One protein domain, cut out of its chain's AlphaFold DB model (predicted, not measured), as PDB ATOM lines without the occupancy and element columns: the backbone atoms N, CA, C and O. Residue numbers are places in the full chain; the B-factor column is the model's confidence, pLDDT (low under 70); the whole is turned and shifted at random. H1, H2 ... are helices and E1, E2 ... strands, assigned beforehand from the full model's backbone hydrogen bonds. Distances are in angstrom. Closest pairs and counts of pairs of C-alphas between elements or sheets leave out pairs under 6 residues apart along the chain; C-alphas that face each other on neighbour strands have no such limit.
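Overview. This is residues 77 to 120 of the 147 residues of an uncharacterized protein of Serendipita indica (strain DSM 11827) (UniProt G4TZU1). There is little regular structure here: two short strands, E1 and E2, lie side by side, with short helices H1 and H2 between them along the chain and H2 nearer E1. Residues 102 to 120, with no named element, loop away from the sheet and fold back. The 44 printed residues hold, in order along the chain, E1, H1, H2 and E2, the two strands forming a parallel sheet; the class is mixed, helices and strands, with 17 residues in named elements, and the whole is compact, radius of gyration of the C-alphas 9.8 A, spans 28 by 21 by 15 A.

Along the chain. Find C-alpha 78 at (47.716, 3.302, 100.903), where E1, residues 78 to 80, begins its 6.9 A. E2, residues 99 to 101, covers 6.6 A and ends at (45.790, -3.486, 103.534). H1 is residues 81 to 85, 6.2 A; H2 is residues 91 to 96, 9.9 A.

Arrangement. Look first at parallel neighbours E1 and E2, at 18 degrees: N 79 and O 99 are 3.0 A apart, within hydrogen-bond range. E1, H1, H2 and E2 form a strand-helix-strand unit, parallel neighbour strands with helices between, its crossover right-handed. The closest C-alphas of E1 and H2, Val 79 and Ile 94, are 6.5 A apart. H1 and H2 are close but not clearly touching, closest C-alphas Val 84 and Leu 91, 6.1 A. In H1 every O i to N i+4 pair is within hydrogen-bond range; in H2 0 of 2 are, beside 3 of 3 O i to N i+3 pairs.

Size, cuts and confidence. The farthest C-alphas, Ile 98 and Glu 108, are 27.9 A apart. The printed part has no cut, and the links E1 to H1, H1 to H2 and H2 to E2 are tight. Residues 114 to 120 have pLDDT under 70.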
ATOM      1  N   ARG A  77      49.805   6.006  98.494       88.56
ATOM      2  CA  ARG A  77      50.393   5.831  99.843       88.56
ATOM      3  C   ARG A  77      49.712   4.740 100.675       88.56
ATOM      4  O   ARG A  77      50.340   4.181 101.570       88.56
ATOM      5  N   PHE A  78      48.446   4.457 100.395       87.88
ATOM      6  CA  PHE A  78      47.716   3.302 100.903       87.88
ATOM      7  C   PHE A  78      47.270   2.462  99.711       87.88
ATOM      8  O   PHE A  78      46.745   3.011  98.736       87.88
ATOM      9  N   VAL A  79      47.461   1.153  99.805       88.69
ATOM     10  CA  VAL A  79      47.042   0.190  98.786       88.69
ATOM     11  C   VAL A  79      46.244  -0.914  99.461       88.69
ATOM     12  O   VAL A  79      46.733  -1.524 100.413       88.69
ATOM     13  N   ASP A  80      45.040  -1.188  98.965       89.06
ATOM     14  CA  ASP A  80      44.345  -2.439  99.257       89.06
ATOM     15  C   ASP A  80      44.728  -3.474  98.195       89.06
ATOM     16  O   ASP A  80      44.649  -3.209  96.993       89.06
ATOM     17  N   LEU A  81      45.169  -4.653  98.628       86.69
ATOM     18  CA  LEU A  81      45.531  -5.729  97.711       86.69
ATOM     19  C   LEU A  81      44.346  -6.197  96.864       86.69
ATOM     20  O   LEU A  81      44.566  -6.595  95.722       86.69
ATOM     21  N   ALA A  82      43.112  -6.095  97.365       87.25
ATOM     22  CA  ALA A  82      41.929  -6.391  96.565       87.25
ATOM     23  C   ALA A  82      41.843  -5.474  95.331       87.25
ATOM     24  O   ALA A  82      41.584  -5.955  94.230       87.25
ATOM     25  N   ASP A  83      42.137  -4.181  95.484       88.44
ATOM     26  CA  ASP A  83      42.109  -3.217  94.376       88.44
ATOM     27  C   ASP A  83      43.195  -3.523  93.333       88.44
ATOM     28  O   ASP A  83      42.993  -3.330  92.133       88.44
ATOM     29  N   VAL A  84      44.345  -4.055  93.767       88.12
ATOM     30  CA  VAL A  84      45.394  -4.528  92.850       88.12
ATOM     31  C   VAL A  84      44.961  -5.808  92.136       88.12
ATOM     32  O   VAL A  84      45.140  -5.925  90.924       88.12
ATOM     33  N   GLU A  85      44.353  -6.762  92.848       86.06
ATOM     34  CA  GLU A  85      43.822  -7.995  92.249       86.06
ATOM     35  C   GLU A  85      42.743  -7.712  91.194       86.06
ATOM     36  O   GLU A  85      42.674  -8.424  90.187       86.06
ATOM     37  N   HIS A  86      41.933  -6.668  91.383       87.44
ATOM     38  CA  HIS A  86      40.930  -6.216  90.411       87.44
ATOM     39  C   HIS A  86      41.494  -5.346  89.287       87.44
ATOM     40  O   HIS A  86      40.793  -5.107  88.305       87.44
ATOM     41  N   GLY A  87      42.745  -4.894  89.396       85.81
ATOM     42  CA  GLY A  87      43.371  -3.993  88.427       85.81
ATOM     43  C   GLY A  87      42.923  -2.530  88.535       85.81
ATOM     44  O   GLY A  87      43.233  -1.746  87.640       85.81
ATOM     45  N   ASP A  88      42.233  -2.150  89.614       88.56
ATOM     46  CA  ASP A  88      41.870  -0.757  89.912       88.56
ATOM     47  C   ASP A  88      43.100   0.064  90.339       88.56
ATOM     48  O   ASP A  88      43.176   1.276  90.118       88.56
ATOM     49  N   VAL A  89      44.093  -0.612  90.925       89.06
ATOM     50  CA  VAL A  89      45.388  -0.052  91.317       89.06
ATOM     51  C   VAL A  89      46.505  -0.804  90.582       89.06
ATOM     52  O   VAL A  89      46.505  -2.035  90.564       89.06
ATOM     53  N   PRO A  90      47.477  -0.102  89.965       89.31
ATOM     54  CA  PRO A  90      48.556  -0.764  89.243       89.31
ATOM     55  C   PRO A  90      49.497  -1.499  90.204       89.31
ATOM     56  O   PRO A  90      49.711  -1.073  91.337       89.31
ATOM     57  N   LEU A  91      50.099  -2.596  89.740       84.00
ATOM     58  CA  LEU A  91      50.938  -3.459  90.577       84.00
ATOM     59  C   LEU A  91      52.140  -2.723  91.200       84.00
ATOM     60  O   LEU A  91      52.496  -2.965  92.351       84.00
ATOM     61  N   ASP A  92      52.732  -1.780  90.467       84.44
ATOM     62  CA  ASP A  92      53.877  -0.977  90.915       84.44
ATOM     63  C   ASP A  92      53.541  -0.025  92.084       84.44
ATOM     64  O   ASP A  92      54.437   0.478  92.765       84.44
ATOM     65  N   ALA A  93      52.251   0.204  92.356       87.12
ATOM     66  CA  ALA A  93      51.784   0.960  93.510       87.12
ATOM     67  C   ALA A  93      52.130   0.277  94.835       87.12
ATOM     68  O   ALA A  93      52.355   0.978  95.819       87.12
ATOM     69  N   ILE A  94      52.228  -1.060  94.856       85.69
ATOM     70  CA  ILE A  94      52.623  -1.824  96.048       85.69
ATOM     71  C   ILE A  94      53.976  -1.325  96.567       85.69
ATOM     72  O   ILE A  94      54.128  -1.089  97.761       85.69
ATOM     73  N   CYS A  95      54.933  -1.074  95.672       81.62
ATOM     74  CA  CYS A  95      56.278  -0.627  96.038       81.62
ATOM     75  C   CYS A  95      56.340   0.827  96.527       81.62
ATOM     76  O   CYS A  95      57.326   1.227  97.141       81.62
ATOM     77  N   ARG A  96      55.311   1.630  96.236       81.00
ATOM     78  CA  ARG A  96      55.193   3.027  96.688       81.00
ATOM     79  C   ARG A  96      54.319   3.175  97.933       81.00
ATOM     80  O   ARG A  96      54.279   4.258  98.519       81.00
ATOM     81  N   ALA A  97      53.605   2.120  98.314       85.25
ATOM     82  CA  ALA A  97      52.683   2.149  99.429       85.25
ATOM     83  C   ALA A  97      53.439   2.289 100.753       85.25
ATOM     84  O   ALA A  97      54.368   1.543 101.051       85.25
ATOM     85  N   ILE A  98      52.995   3.231 101.581       83.31
ATOM     86  CA  ILE A  98      53.417   3.331 102.982       83.31
ATOM     87  C   ILE A  98      52.671   2.276 103.803       83.31
ATOM     88  O   ILE A  98      53.220   1.701 104.741       83.31
ATOM     89  N   ARG A  99      51.412   2.009 103.439       82.88
ATOM     90  CA  ARG A  99      50.562   1.022 104.096       82.88
ATOM     91  C   ARG A  99      49.868   0.132 103.079       82.88
ATOM     92  O   ARG A  99      49.255   0.621 102.134       82.88
ATOM     93  N   ILE A 100      49.922  -1.169 103.334       84.75
ATOM     94  CA  ILE A 100      49.222  -2.180 102.550       84.75
ATOM     95  C   ILE A 100      48.139  -2.789 103.432       84.75
ATOM     96  O   ILE A 100      48.402  -3.203 104.563       84.75
ATOM     97  N   HIS A 101      46.920  -2.817 102.918       84.44
ATOM     98  CA  HIS A 101      45.790  -3.486 103.534       84.44
ATOM     99  C   HIS A 101      45.475  -4.758 102.752       84.44
ATOM    100  O   HIS A 101      45.473  -4.764 101.522       84.44
ATOM    101  N   ILE A 102      45.258  -5.855 103.474       82.69
ATOM    102  CA  ILE A 102      45.000  -7.163 102.879       82.69
ATOM    103  C   ILE A 102      43.519  -7.466 103.073       82.69
ATOM    104  O   ILE A 102      43.133  -8.092 104.060       82.69
ATOM    105  N   THR A 103      42.686  -7.009 102.139       81.75
ATOM    106  CA  THR A 103      41.285  -7.432 102.081       81.75
ATOM    107  C   THR A 103      41.158  -8.650 101.179       81.75
ATOM    108  O   THR A 103      41.626  -8.663 100.043       81.75
ATOM    109  N   TYR A 104      40.478  -9.687 101.661       71.69
ATOM    110  CA  TYR A 104      40.114 -10.824 100.823       71.69
ATOM    111  C   TYR A 104      38.843 -10.495 100.029       71.69
ATOM    112  O   TYR A 104      37.763 -10.406 100.613       71.69
ATOM    113  N   CYS A 105      38.933 -10.362  98.698       76.00
ATOM    114  CA  CYS A 105      37.734 -10.349  97.848       76.00
ATOM    115  C   CYS A 105      37.367 -11.767  97.415       76.00
ATOM    116  O   CYS A 105      38.146 -12.435  96.747       76.00
ATOM    117  N   VAL A 106      36.157 -12.230  97.708       77.12
ATOM    118  CA  VAL A 106      35.649 -13.531  97.213       77.12
ATOM    119  C   VAL A 106      35.025 -13.451  95.813       77.12
ATOM    120  O   VAL A 106      34.337 -14.364  95.372       77.12
ATOM    121  N   CYS A 107      35.230 -12.344  95.109       80.75
ATOM    122  CA  CYS A 107      34.667 -12.104  93.793       80.75
ATOM    123  C   CYS A 107      35.449 -12.816  92.672       80.75
ATOM    124  O   CYS A 107      36.651 -13.057  92.772       80.75
ATOM    125  N   GLU A 108      34.764 -13.105  91.564       72.88
ATOM    126  CA  GLU A 108      35.334 -13.811  90.404       72.88
ATOM    127  C   GLU A 108      36.163 -12.904  89.471       72.88
ATOM    128  O   GLU A 108      36.873 -13.391  88.597       72.88
ATOM    129  N   LYS A 109      36.104 -11.576  89.649       70.88
ATOM    130  CA  LYS A 109      36.703 -10.572  88.747       70.88
ATOM    131  C   LYS A 109      38.180 -10.266  89.039       70.88
ATOM    132  O   LYS A 109      38.603  -9.121  88.919       70.88
ATOM    133  N   ARG A 110      38.971 -11.261  89.439       72.19
ATOM    134  CA  ARG A 110      40.406 -11.046  89.675       72.19
ATOM    135  C   ARG A 110      41.162 -11.068  88.350       72.19
ATOM    136  O   ARG A 110      41.151 -12.075  87.645       72.19
ATOM    137  N   ILE A 111      41.814  -9.957  88.031       78.06
ATOM    138  CA  ILE A 111      42.687  -9.815  86.861       78.06
ATOM    139  C   ILE A 111      44.098 -10.317  87.201       78.06
ATOM    140  O   ILE A 111      44.798 -10.830  86.329       78.06
ATOM    141  N   LEU A 112      44.498 -10.232  88.477       72.62
ATOM    142  CA  LEU A 112      45.789 -10.696  88.982       72.62
ATOM    143  C   LEU A 112      45.613 -11.656  90.167       72.62
ATOM    144  O   LEU A 112      44.728 -11.484  91.004       72.62
ATOM    145  N   ARG A 113      46.497 -12.659  90.266       70.44
ATOM    146  CA  ARG A 113      46.684 -13.469  91.479       70.44
ATOM    147  C   ARG A 113      47.988 -13.061  92.148       70.44
ATOM    148  O   ARG A 113      49.057 -13.482  91.714       70.44
ATOM    149  N   LEU A 114      47.904 -12.288  93.228       67.50
ATOM    150  CA  LEU A 114      49.087 -11.807  93.952       67.50
ATOM    151  C   LEU A 114      49.961 -12.945  94.501       67.50
ATOM    152  O   LEU A 114      51.179 -12.810  94.550       67.50
ATOM    153  N   SER A 115      49.368 -14.103  94.814       65.50
ATOM    154  CA  SER A 115      50.108 -15.305  95.227       65.50
ATOM    155  C   SER A 115      51.076 -15.848  94.169       65.50
ATOM    156  O   SER A 115      51.960 -16.624  94.509       65.50
ATOM    157  N   GLN A 116      50.923 -15.452  92.904       61.47
ATOM    158  CA  GLN A 116      51.786 -15.857  91.787       61.47
ATOM    159  C   GLN A 116      52.833 -14.789  91.429       61.47
ATOM    160  O   GLN A 116      53.638 -15.008  90.532       61.47
ATOM    161  N   ILE A 117      52.810 -13.631  92.103       59.78
ATOM    162  CA  ILE A 117      53.622 -12.447  91.773       59.78
ATOM    163  C   ILE A 117      54.834 -12.295  92.712       59.78
ATOM    164  O   ILE A 117      55.689 -11.449  92.458       59.78
ATOM    165  N   GLY A 118      54.953 -13.136  93.750       54.34
ATOM    166  CA  GLY A 118      56.053 -13.095  94.729       54.34
ATOM    167  C   GLY A 118      57.440 -12.944  94.093       54.34
ATOM    168  O   GLY A 118      58.187 -12.056  94.484       54.34
ATOM    169  N   ASP A 119      57.711 -13.681  93.013       51.59
ATOM    170  CA  ASP A 119      59.011 -13.686  92.321       51.59
ATOM    171  C   ASP A 119      59.319 -12.399  91.514       51.59
ATOM    172  O   ASP A 119      60.451 -12.176  91.077       51.59
ATOM    173  N   SER A 120      58.314 -11.548  91.267       50.06
ATOM    174  CA  SER A 120      58.434 -10.324  90.457       50.06
ATOM    175  C   SER A 120      58.641  -9.060  91.291       50.06
ATOM    176  O   SER A 120      59.155  -8.074  90.762       50.06
TER     177      SER A 120